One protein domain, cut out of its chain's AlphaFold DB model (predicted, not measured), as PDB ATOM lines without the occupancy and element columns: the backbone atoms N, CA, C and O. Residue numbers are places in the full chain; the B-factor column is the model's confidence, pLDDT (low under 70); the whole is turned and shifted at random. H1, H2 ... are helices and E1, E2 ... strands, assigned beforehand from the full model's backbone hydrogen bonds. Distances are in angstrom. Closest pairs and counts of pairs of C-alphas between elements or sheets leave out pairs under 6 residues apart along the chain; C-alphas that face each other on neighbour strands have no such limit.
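What this domain is: This is residues 40 to 116 of the 116 residues of the protein "Malignant T-cell-amplified sequence 1, variant 2" of Perkinsus olseni (UniProt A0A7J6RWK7). With little regular structure, a small sheet, E1, E2 and E3, lies amid loops, and short helices H1, H2 and H3 graze it. The printed part has 77 residues, running H1 E1 H2 H3 E2 E3; the sheet, order E1 E2 E3, is mixed. The class is mixed, with only 30 residues in named elements. It is compact, radius of gyration of the C-alphas 11.4 A, spanning 30 by 25 by 19 A.

Where its parts are: E2, residues 92 to 97, measures 16.6 A; E3, residues 103 to 108, 14.4 A, ending at C-alpha 108 (26.009, -3.070, -41.564); E1 is residues 54 to 57. H1, residues 42 to 47, begins at C-alpha 42 (15.301, 6.148, -42.999); H2 is residues 62 to 65, H3 74 to 77.

How they stand to each other: E1 and E2 are parallel at 44 degrees, N 55 and O 94 within hydrogen-bond range at 2.9 A. Hairpin E2 and E3 is antiparallel at 145 degrees, N 93 and O 107 at 2.9 A. E1, H2 H3, E2 form a strand-helix-strand unit, parallel strands with helices between, its crossover right-handed. The helices are apart from each other; H1 only grazes the sheet, closest C-alphas His 46 and Ile 103, 7.0 A. Every O i to N i+4 pair is within range in H1; H2 and H3 are too short for one.

The domain as a whole: The farthest C-alphas, Arg 47 and Glu 115, are 31.1 A apart. The printed part has no cut; the link H3 to E2 is long, 14 residues. No printed residue is under pLDDT 70.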
ATOM      1  N   PRO A  40      22.601   7.534 -41.914       96.69
ATOM      2  CA  PRO A  40      21.427   8.366 -42.148       96.69
ATOM      3  C   PRO A  40      20.189   7.762 -41.492       96.69
ATOM      4  O   PRO A  40      20.098   6.556 -41.274       96.69
ATOM      5  N   THR A  41      19.184   8.584 -41.216       96.69
ATOM      6  CA  THR A  41      17.863   8.056 -40.862       96.69
ATOM      7  C   THR A  41      17.158   7.482 -42.097       96.69
ATOM      8  O   THR A  41      17.455   7.859 -43.232       96.69
ATOM      9  N   LEU A  42      16.153   6.618 -41.895       96.31
ATOM     10  CA  LEU A  42      15.301   6.148 -42.999       96.31
ATOM     11  C   LEU A  42      14.623   7.312 -43.742       96.31
ATOM     12  O   LEU A  42      14.500   7.266 -44.960       96.31
ATOM     13  N   ARG A  43      14.247   8.385 -43.029       95.88
ATOM     14  CA  ARG A  43      13.664   9.595 -43.629       95.88
ATOM     15  C   ARG A  43      14.647  10.276 -44.582       95.88
ATOM     16  O   ARG A  43      14.264  10.652 -45.687       95.88
ATOM     17  N   THR A  44      15.904  10.410 -44.171       96.31
ATOM     18  CA  THR A  44      16.973  10.958 -45.015       96.31
ATOM     19  C   THR A  44      17.226  10.064 -46.224       96.31
ATOM     20  O   THR A  44      17.297  10.568 -47.343       96.31
ATOM     21  N   LEU A  45      17.261   8.744 -46.033       95.75
ATOM     22  CA  LEU A  45      17.422   7.794 -47.136       95.75
ATOM     23  C   LEU A  45      16.266   7.812 -48.131       95.75
ATOM     24  O   LEU A  45      16.501   7.701 -49.326       95.75
ATOM     25  N   HIS A  46      15.021   7.992 -47.691       95.94
ATOM     26  CA  HIS A  46      13.892   8.114 -48.619       95.94
ATOM     27  C   HIS A  46      13.960   9.394 -49.464       95.94
ATOM     28  O   HIS A  46      13.439   9.405 -50.576       95.94
ATOM     29  N   ARG A  47      14.628  10.451 -48.979       95.31
ATOM     30  CA  ARG A  47      14.907  11.672 -49.759       95.31
ATOM     31  C   ARG A  47      16.086  11.493 -50.719       95.31
ATOM     32  O   ARG A  47      16.076  12.079 -51.797       95.31
ATOM     33  N   PHE A  48      17.080  10.691 -50.336       95.62
ATOM     34  CA  PHE A  48      18.314  10.457 -51.093       95.62
ATOM     35  C   PHE A  48      18.620   8.950 -51.227       95.62
ATOM     36  O   PHE A  48      19.610   8.467 -50.676       95.62
ATOM     37  N   PRO A  49      17.797   8.177 -51.961       92.56
ATOM     38  CA  PRO A  49      17.857   6.708 -51.956       92.56
ATOM     39  C   PRO A  49      19.126   6.121 -52.586       92.56
ATOM     40  O   PRO A  49      19.425   4.950 -52.382       92.56
ATOM     41  N   THR A  50      19.884   6.922 -53.335       92.38
ATOM     42  CA  THR A  50      21.120   6.514 -54.017       92.38
ATOM     43  C   THR A  50      22.391   6.797 -53.210       92.38
ATOM     44  O   THR A  50      23.487   6.570 -53.712       92.38
ATOM     45  N   MET A  51      22.283   7.295 -51.970       93.44
ATOM     46  CA  MET A  51      23.452   7.698 -51.169       93.44
ATOM     47  C   MET A  51      24.280   6.529 -50.607       93.44
ATOM     48  O   MET A  51      25.350   6.759 -50.049       93.44
ATOM     49  N   MET A  52      23.786   5.291 -50.702       93.88
ATOM     50  CA  MET A  52      24.476   4.082 -50.239       93.88
ATOM     51  C   MET A  52      24.038   2.851 -51.045       93.88
ATOM     52  O   MET A  52      22.992   2.900 -51.699       93.88
ATOM     53  N   PRO A  53      24.797   1.740 -50.999       95.56
ATOM     54  CA  PRO A  53      24.419   0.515 -51.689       95.56
ATOM     55  C   PRO A  53      23.088  -0.041 -51.179       95.56
ATOM     56  O   PRO A  53      22.797  -0.010 -49.981       95.56
ATOM     57  N   LEU A  54      22.306  -0.585 -52.107       95.50
ATOM     58  CA  LEU A  54      21.037  -1.243 -51.829       95.50
ATOM     59  C   LEU A  54      21.225  -2.757 -51.837       95.50
ATOM     60  O   LEU A  54      21.767  -3.311 -52.791       95.50
ATOM     61  N   VAL A  55      20.711  -3.422 -50.811       96.81
ATOM     62  CA  VAL A  55      20.550  -4.877 -50.759       96.81
ATOM     63  C   VAL A  55      19.070  -5.218 -50.695       96.81
ATOM     64  O   VAL A  55      18.294  -4.551 -50.005       96.81
ATOM     65  N   ARG A  56      18.660  -6.250 -51.430       97.62
ATOM     66  CA  ARG A  56      17.275  -6.719 -51.440       97.62
ATOM     67  C   ARG A  56      17.162  -8.007 -50.654       97.62
ATOM     68  O   ARG A  56      17.880  -8.962 -50.933       97.62
ATOM     69  N   VAL A  57      16.224  -8.026 -49.714       97.81
ATOM     70  CA  VAL A  57      15.812  -9.253 -49.034       97.81
ATOM     71  C   VAL A  57      14.606  -9.873 -49.718       97.81
ATOM     72  O   VAL A  57      13.718  -9.161 -50.199       97.81
ATOM     73  N   ASP A  58      14.553 -11.198 -49.706       97.19
ATOM     74  CA  ASP A  58      13.392 -11.933 -50.188       97.19
ATOM     75  C   ASP A  58      12.138 -11.726 -49.332       97.19
ATOM     76  O   ASP A  58      12.162 -11.216 -48.203       97.19
ATOM     77  N   ARG A  59      11.003 -12.165 -49.878       96.56
ATOM     78  CA  ARG A  59       9.698 -12.066 -49.222       96.56
ATOM     79  C   ARG A  59       9.619 -12.780 -47.865       96.56
ATOM     80  O   ARG A  59       8.851 -12.349 -47.001       96.56
ATOM     81  N   GLY A  60      10.376 -13.859 -47.665       95.38
ATOM     82  CA  GLY A  60      10.385 -14.645 -46.428       95.38
ATOM     83  C   GLY A  60      11.044 -13.907 -45.261       95.38
ATOM     84  O   GLY A  60      10.584 -14.015 -44.118       95.38
ATOM     85  N   ALA A  61      12.065 -13.101 -45.556       95.75
ATOM     86  CA  ALA A  61      12.827 -12.333 -44.578       95.75
ATOM     87  C   ALA A  61      12.101 -11.069 -44.072       95.75
ATOM     88  O   ALA A  61      12.330 -10.651 -42.934       95.75
ATOM     89  N   ILE A  62      11.181 -10.487 -44.855       95.81
ATOM     90  CA  ILE A  62      10.540  -9.179 -44.573       95.81
ATOM     91  C   ILE A  62      10.015  -9.074 -43.135       95.81
ATOM     92  O   ILE A  62      10.292  -8.105 -42.426       95.81
ATOM     93  N   ARG A  63       9.264 -10.083 -42.674       96.31
ATOM     94  CA  ARG A  63       8.630 -10.065 -41.344       96.31
ATOM     95  C   ARG A  63       9.636 -10.026 -40.193       96.31
ATOM     96  O   ARG A  63       9.280  -9.611 -39.096       96.31
ATOM     97  N   PHE A  64      10.845 -10.531 -40.422       96.94
ATOM     98  CA  PHE A  64      11.911 -10.591 -39.430       96.94
ATOM     99  C   PHE A  64      12.714  -9.294 -39.433       96.94
ATOM    100  O   PHE A  64      12.970  -8.747 -38.364       96.94
ATOM    101  N   VAL A  65      13.004  -8.749 -40.619       96.00
ATOM    102  CA  VAL A  65      13.671  -7.446 -40.770       96.00
ATOM    103  C   VAL A  65      12.875  -6.341 -40.079       96.00
ATOM    104  O   VAL A  65      13.428  -5.585 -39.289       96.00
ATOM    105  N   LEU A  66      11.552  -6.301 -40.271       95.25
ATOM    106  CA  LEU A  66      10.685  -5.317 -39.606       95.25
ATOM    107  C   LEU A  66      10.594  -5.494 -38.079       95.25
ATOM    108  O   LEU A  66      10.131  -4.595 -37.386       95.25
ATOM    109  N   LYS A  67      11.036  -6.640 -37.547       96.81
ATOM    110  CA  LYS A  67      11.173  -6.892 -36.105       96.81
ATOM    111  C   LYS A  67      12.586  -6.600 -35.584       96.81
ATOM    112  O   LYS A  67      12.859  -6.878 -34.422       96.81
ATOM    113  N   GLY A  68      13.474  -6.070 -36.426       93.94
ATOM    114  CA  GLY A  68      14.860  -5.767 -36.075       93.94
ATOM    115  C   GLY A  68      15.784  -6.986 -36.049       93.94
ATOM    116  O   GLY A  68      16.847  -6.922 -35.441       93.94
ATOM    117  N   ALA A  69      15.393  -8.106 -36.667       97.19
ATOM    118  CA  ALA A  69      16.273  -9.263 -36.776       97.19
ATOM    119  C   ALA A  69      17.401  -9.011 -37.787       97.19
ATOM    120  O   ALA A  69      17.205  -8.336 -38.801       97.19
ATOM    121  N   ASN A  70      18.554  -9.635 -37.543       96.56
ATOM    122  CA  ASN A  70      19.629  -9.692 -38.526       96.56
ATOM    123  C   ASN A  70      19.175 -10.442 -39.783       96.56
ATOM    124  O   ASN A  70      18.358 -11.367 -39.721       96.56
ATOM    125  N   ILE A  71      19.738 -10.052 -40.923       96.75
ATOM    126  CA  ILE A  71      19.497 -10.712 -42.204       96.75
ATOM    127  C   ILE A  71      20.558 -11.787 -42.388       96.75
ATOM    128  O   ILE A  71      21.751 -11.511 -42.296       96.75
ATOM    129  N   MET A  72      20.106 -13.006 -42.653       95.50
ATOM    130  CA  MET A  72      20.985 -14.135 -42.936       95.50
ATOM    131  C   MET A  72      21.179 -14.272 -44.445       95.50
ATOM    132  O   MET A  72      20.254 -13.994 -45.211       95.50
ATOM    133  N   THR A  73      22.344 -14.768 -44.855       95.06
ATOM    134  CA  THR A  73      22.762 -14.935 -46.254       95.06
ATOM    135  C   THR A  73      21.693 -15.518 -47.189       95.06
ATOM    136  O   THR A  73      21.461 -14.912 -48.235       95.06
ATOM    137  N   PRO A  74      20.942 -16.586 -46.832       94.56
ATOM    138  CA  PRO A  74      19.917 -17.133 -47.727       94.56
ATOM    139  C   PRO A  74      18.815 -16.132 -48.099       94.56
ATOM    140  O   PRO A  74      18.242 -16.235 -49.174       94.56
ATOM    141  N   GLY A  75      18.535 -15.150 -47.235       95.12
ATOM    142  CA  GLY A  75      17.556 -14.098 -47.512       95.12
ATOM    143  C   GLY A  75      18.020 -13.064 -48.542       95.12
ATOM    144  O   GLY A  75      17.201 -12.281 -49.017       95.12
ATOM    145  N   LEU A  76      19.318 -13.043 -48.862       94.88
ATOM    146  CA  LEU A  76      19.967 -12.113 -49.791       94.88
ATOM    147  C   LEU A  76      20.381 -12.793 -51.103       94.88
ATOM    148  O   LEU A  76      20.393 -12.138 -52.142       94.88
ATOM    149  N   THR A  77      20.693 -14.092 -51.057       94.25
ATOM    150  CA  THR A  77      21.163 -14.887 -52.207       94.25
ATOM    151  C   THR A  77      20.074 -15.752 -52.851       94.25
ATOM    152  O   THR A  77      20.314 -16.398 -53.872       94.25
ATOM    153  N   SER A  78      18.858 -15.772 -52.295       95.25
ATOM    154  CA  SER A  78      17.701 -16.419 -52.923       95.25
ATOM    155  C   SER A  78      17.242 -15.671 -54.191       95.25
ATOM    156  O   SER A  78      17.622 -14.520 -54.401       95.25
ATOM    157  N   PRO A  79      16.368 -16.261 -55.036       95.56
ATOM    158  CA  PRO A  79      15.882 -15.603 -56.258       95.56
ATOM    159  C   PRO A  79      15.186 -14.248 -56.028       95.56
ATOM    160  O   PRO A  79      15.184 -13.392 -56.913       95.56
ATOM    161  N   GLY A  80      14.585 -14.059 -54.848       95.25
ATOM    162  CA  GLY A  80      13.966 -12.798 -54.429       95.25
ATOM    163  C   GLY A  80      14.954 -11.812 -53.797       95.25
ATOM    164  O   GLY A  80      14.670 -10.615 -53.730       95.25
ATOM    165  N   GLY A  81      16.125 -12.283 -53.369       96.31
ATOM    166  CA  GLY A  81      17.216 -11.459 -52.869       96.31
ATOM    167  C   GLY A  81      17.987 -10.755 -53.989       96.31
ATOM    168  O   GLY A  81      17.762 -11.002 -55.178       96.31
ATOM    169  N   ALA A  82      18.831  -9.793 -53.626       95.25
ATOM    170  CA  ALA A  82      19.826  -9.210 -54.524       95.25
ATOM    171  C   ALA A  82      20.943  -8.528 -53.727       95.25
ATOM    172  O   ALA A  82      20.678  -7.794 -52.771       95.25
ATOM    173  N   LEU A  83      22.179  -8.711 -54.189       94.25
ATOM    174  CA  LEU A  83      23.382  -8.081 -53.654       94.25
ATOM    175  C   LEU A  83      24.086  -7.271 -54.760       94.25
ATOM    176  O   LEU A  83      24.127  -7.722 -55.908       94.25
ATOM    177  N   PRO A  84      24.648  -6.089 -54.452       91.94
ATOM    178  CA  PRO A  84      25.617  -5.425 -55.321       91.94
ATOM    179  C   PRO A  84      26.872  -6.289 -55.497       91.94
ATOM    180  O   PRO A  84      27.272  -6.977 -54.563       91.94
ATOM    181  N   GLN A  85      27.534  -6.199 -56.655       84.06
ATOM    182  CA  GLN A  85      28.776  -6.946 -56.916       84.06
ATOM    183  C   GLN A  85      29.941  -6.521 -56.013       84.06
ATOM    184  O   GLN A  85      30.776  -7.342 -55.664       84.06
ATOM    185  N   HIS A  86      30.004  -5.244 -55.631       88.81
ATOM    186  CA  HIS A  86      31.085  -4.698 -54.809       88.81
ATOM    187  C   HIS A  86      30.530  -4.259 -53.458       88.81
ATOM    188  O   HIS A  86      30.251  -3.077 -53.243       88.81
ATOM    189  N   LEU A  87      30.306  -5.238 -52.581       94.62
ATOM    190  CA  LEU A  87      29.883  -4.996 -51.209       94.62
ATOM    191  C   LEU A  87      30.965  -5.479 -50.245       94.62
ATOM    192  O   LEU A  87      31.273  -6.665 -50.188       94.62
ATOM    193  N   GLU A  88      31.516  -4.548 -49.480       95.69
ATOM    194  CA  GLU A  88      32.588  -4.811 -48.525       95.69
ATOM    195  C   GLU A  88      32.025  -5.190 -47.156       95.69
ATOM    196  O   GLU A  88      30.879  -4.876 -46.813       95.69
ATOM    197  N   LYS A  89      32.856  -5.832 -46.334       95.62
ATOM    198  CA  LYS A  89      32.567  -6.031 -44.912       95.62
ATOM    199  C   LYS A  89      32.526  -4.686 -44.172       95.62
ATOM    200  O   LYS A  89      33.239  -3.752 -44.524       95.62
ATOM    201  N   ASP A  90      31.697  -4.596 -43.131       94.62
ATOM    202  CA  ASP A  90      31.487  -3.400 -42.302       94.62
ATOM    203  C   ASP A  90      30.899  -2.183 -43.051       94.62
ATOM    204  O   ASP A  90      30.812  -1.082 -42.500       94.62
ATOM    205  N   GLN A  91      30.405  -2.383 -44.274       95.38
ATOM    206  CA  GLN A  91      29.767  -1.355 -45.087       95.38
ATOM    207  C   GLN A  91      28.312  -1.124 -44.659       95.38
ATOM    208  O   GLN A  91      27.555  -2.064 -44.401       95.38
ATOM    209  N   ILE A  92      27.905   0.147 -44.605       96.56
ATOM    210  CA  ILE A  92      26.512   0.533 -44.351       96.56
ATOM    211  C   ILE A  92      25.697   0.395 -45.635       96.56
ATOM    212  O   ILE A  92      26.088   0.912 -46.683       96.56
ATOM    213  N   VAL A  93      24.553  -0.278 -45.536       97.06
ATOM    214  CA  VAL A  93      23.673  -0.582 -46.667       97.06
ATOM    215  C   VAL A  93      22.221  -0.242 -46.366       97.06
ATOM    216  O   VAL A  93      21.746  -0.385 -45.237       97.06
ATOM    217  N   ALA A  94      21.497   0.154 -47.406       97.50
ATOM    218  CA  ALA A  94      20.052   0.297 -47.376       97.50
ATOM    219  C   ALA A  94      19.397  -1.035 -47.755       97.50
ATOM    220  O   ALA A  94      19.787  -1.681 -48.725       97.50
ATOM    221  N   ILE A  95      18.380  -1.441 -46.999       97.81
ATOM    222  CA  ILE A  95      17.681  -2.708 -47.212       97.81
ATOM    223  C   ILE A  95      16.309  -2.429 -47.816       97.81
ATOM    224  O   ILE A  95      15.477  -1.750 -47.208       97.81
ATOM    225  N   ILE A  96      16.057  -2.995 -48.992       97.25
ATOM    226  CA  ILE A  96      14.737  -3.036 -49.627       97.25
ATOM    227  C   ILE A  96      14.168  -4.450 -49.562       97.25
ATOM    228  O   ILE A  96      14.895  -5.438 -49.505       97.25
ATOM    229  N   ALA A  97      12.847  -4.547 -49.576       97.12
ATOM    230  CA  ALA A  97      12.142  -5.818 -49.570       97.12
ATOM    231  C   ALA A  97      11.621  -6.154 -50.970       97.12
ATOM    232  O   ALA A  97      11.163  -5.273 -51.698       97.12
ATOM    233  N   GLU A  98      11.647  -7.434 -51.330       97.31
ATOM    234  CA  GLU A  98      11.050  -7.930 -52.568       97.31
ATOM    235  C   GLU A  98       9.599  -7.432 -52.734       97.31
ATOM    236  O   GLU A  98       8.744  -7.604 -51.857       97.31
ATOM    237  N   GLY A  99       9.323  -6.778 -53.867       95.31
ATOM    238  CA  GLY A  99       8.010  -6.207 -54.175       95.31
ATOM    239  C   GLY A  99       7.632  -4.970 -53.348       95.31
ATOM    240  O   GLY A  99       6.442  -4.664 -53.239       95.31
ATOM    241  N   LYS A 100       8.602  -4.280 -52.731       94.50
ATOM    242  CA  LYS A 100       8.408  -3.012 -52.010       94.50
ATOM    243  C   LYS A 100       9.274  -1.910 -52.609       94.50
ATOM    244  O   LYS A 100      10.416  -2.145 -52.984       94.50
ATOM    245  N   GLU A 101       8.718  -0.704 -52.660       91.69
ATOM    246  CA  GLU A 101       9.386   0.471 -53.238       91.69
ATOM    247  C   GLU A 101      10.306   1.173 -52.235       91.69
ATOM    248  O   GLU A 101      11.353   1.700 -52.600       91.69
ATOM    249  N   HIS A 102       9.926   1.180 -50.956       93.50
ATOM    250  CA  HIS A 102      10.648   1.917 -49.928       93.50
ATOM    251  C   HIS A 102      11.643   1.042 -49.165       93.50
ATOM    252  O   HIS A 102      11.381  -0.121 -48.849       93.50
ATOM    253  N   ILE A 103      12.764   1.665 -48.805       97.12
ATOM    254  CA  ILE A 103      13.781   1.119 -47.903       97.12
ATOM    255  C   ILE A 103      13.128   0.856 -46.543       97.12
ATOM    256  O   ILE A 103      12.473   1.746 -45.995       97.12
ATOM    257  N   CYS A 104      13.293  -0.353 -46.010       96.25
ATOM    258  CA  CYS A 104      12.660  -0.787 -44.764       96.25
ATOM    259  C   CYS A 104      13.627  -0.860 -43.580       96.25
ATOM    260  O   CYS A 104      13.180  -0.836 -42.434       96.25
ATOM    261  N   ALA A 105      14.932  -0.936 -43.838       97.44
ATOM    262  CA  ALA A 105      15.954  -0.989 -42.805       97.44
ATOM    263  C   ALA A 105      17.300  -0.461 -43.315       97.44
ATOM    264  O   ALA A 105      17.508  -0.272 -44.516       97.44
ATOM    265  N   ILE A 106      18.212  -0.240 -42.375       97.56
ATOM    266  CA  ILE A 106      19.613   0.095 -42.623       97.56
ATOM    267  C   ILE A 106      20.442  -0.936 -41.873       97.56
ATOM    268  O   ILE A 106      20.157  -1.221 -40.708       97.56
ATOM    269  N   GLY A 107      21.430  -1.517 -42.542       95.69
ATOM    270  CA  GLY A 107      22.273  -2.568 -41.987       95.69
ATOM    271  C   GLY A 107      23.750  -2.238 -42.111       95.69
ATOM    272  O   GLY A 107      24.142  -1.374 -42.893       95.69
ATOM    273  N   ARG A 108      24.566  -2.969 -41.352       95.88
ATOM    274  CA  ARG A 108      26.009  -3.070 -41.564       95.88
ATOM    275  C   ARG A 108      26.330  -4.502 -41.961       95.88
ATOM    276  O   ARG A 108      25.907  -5.430 -41.270       95.88
ATOM    277  N   THR A 109      27.056  -4.678 -43.052       96.19
ATOM    278  CA  THR A 109      27.479  -6.000 -43.518       96.19
ATOM    279  C   THR A 109      28.459  -6.633 -42.530       96.19
ATOM    280  O   THR A 109      29.326  -5.963 -41.972       96.19
ATOM    281  N   LEU A 110      28.319  -7.938 -42.292       95.56
ATOM    282  CA  LEU A 110      29.242  -8.711 -41.446       95.56
ATOM    283  C   LEU A 110      30.262  -9.515 -42.267       95.56
ATOM    284  O   LEU A 110      31.255  -9.991 -41.716       95.56
ATOM    285  N   GLN A 111      30.012  -9.639 -43.570       93.50
ATOM    286  CA  GLN A 111      30.811 -10.336 -44.578       93.50
ATOM    287  C   GLN A 111      30.755  -9.525 -45.880       93.50
ATOM    288  O   GLN A 111      29.830  -8.725 -46.050       93.50
ATOM    289  N   SER A 112      31.731  -9.702 -46.766       94.25
ATOM    290  CA  SER A 112      31.699  -9.132 -48.124       94.25
ATOM    291  C   SER A 112      30.730  -9.894 -49.043       94.25
ATOM    292  O   SER A 112      30.292 -10.988 -48.693       94.25
ATOM    293  N   ALA A 113      30.393  -9.338 -50.213       91.81
ATOM    294  CA  ALA A 113      29.551 -10.017 -51.210       91.81
ATOM    295  C   ALA A 113      30.146 -11.363 -51.644       91.81
ATOM    296  O   ALA A 113      29.407 -12.322 -51.815       91.81
ATOM    297  N   ASP A 114      31.471 -11.426 -51.792       90.44
ATOM    298  CA  ASP A 114      32.192 -12.621 -52.244       90.44
ATOM    299  C   ASP A 114      32.189 -13.748 -51.196       90.44
ATOM    300  O   ASP A 114      32.403 -14.917 -51.518       90.44
ATOM    301  N   GLU A 115      31.955 -13.399 -49.929       88.38
ATOM    302  CA  GLU A 115      31.888 -14.323 -48.792       88.38
ATOM    303  C   GLU A 115      30.445 -14.718 -48.413       88.38
ATOM    304  O   GLU A 115      30.261 -15.500 -47.471       88.38
ATOM    305  N   MET A 116      29.436 -14.155 -49.095       86.25
ATOM    306  CA  MET A 116      28.007 -14.467 -48.942       86.25
ATOM    307  C   MET A 116      27.563 -15.515 -49.963       86.25
ATOM    308  O   MET A 116      26.963 -16.525 -49.528       86.25
TER     309      MET A 116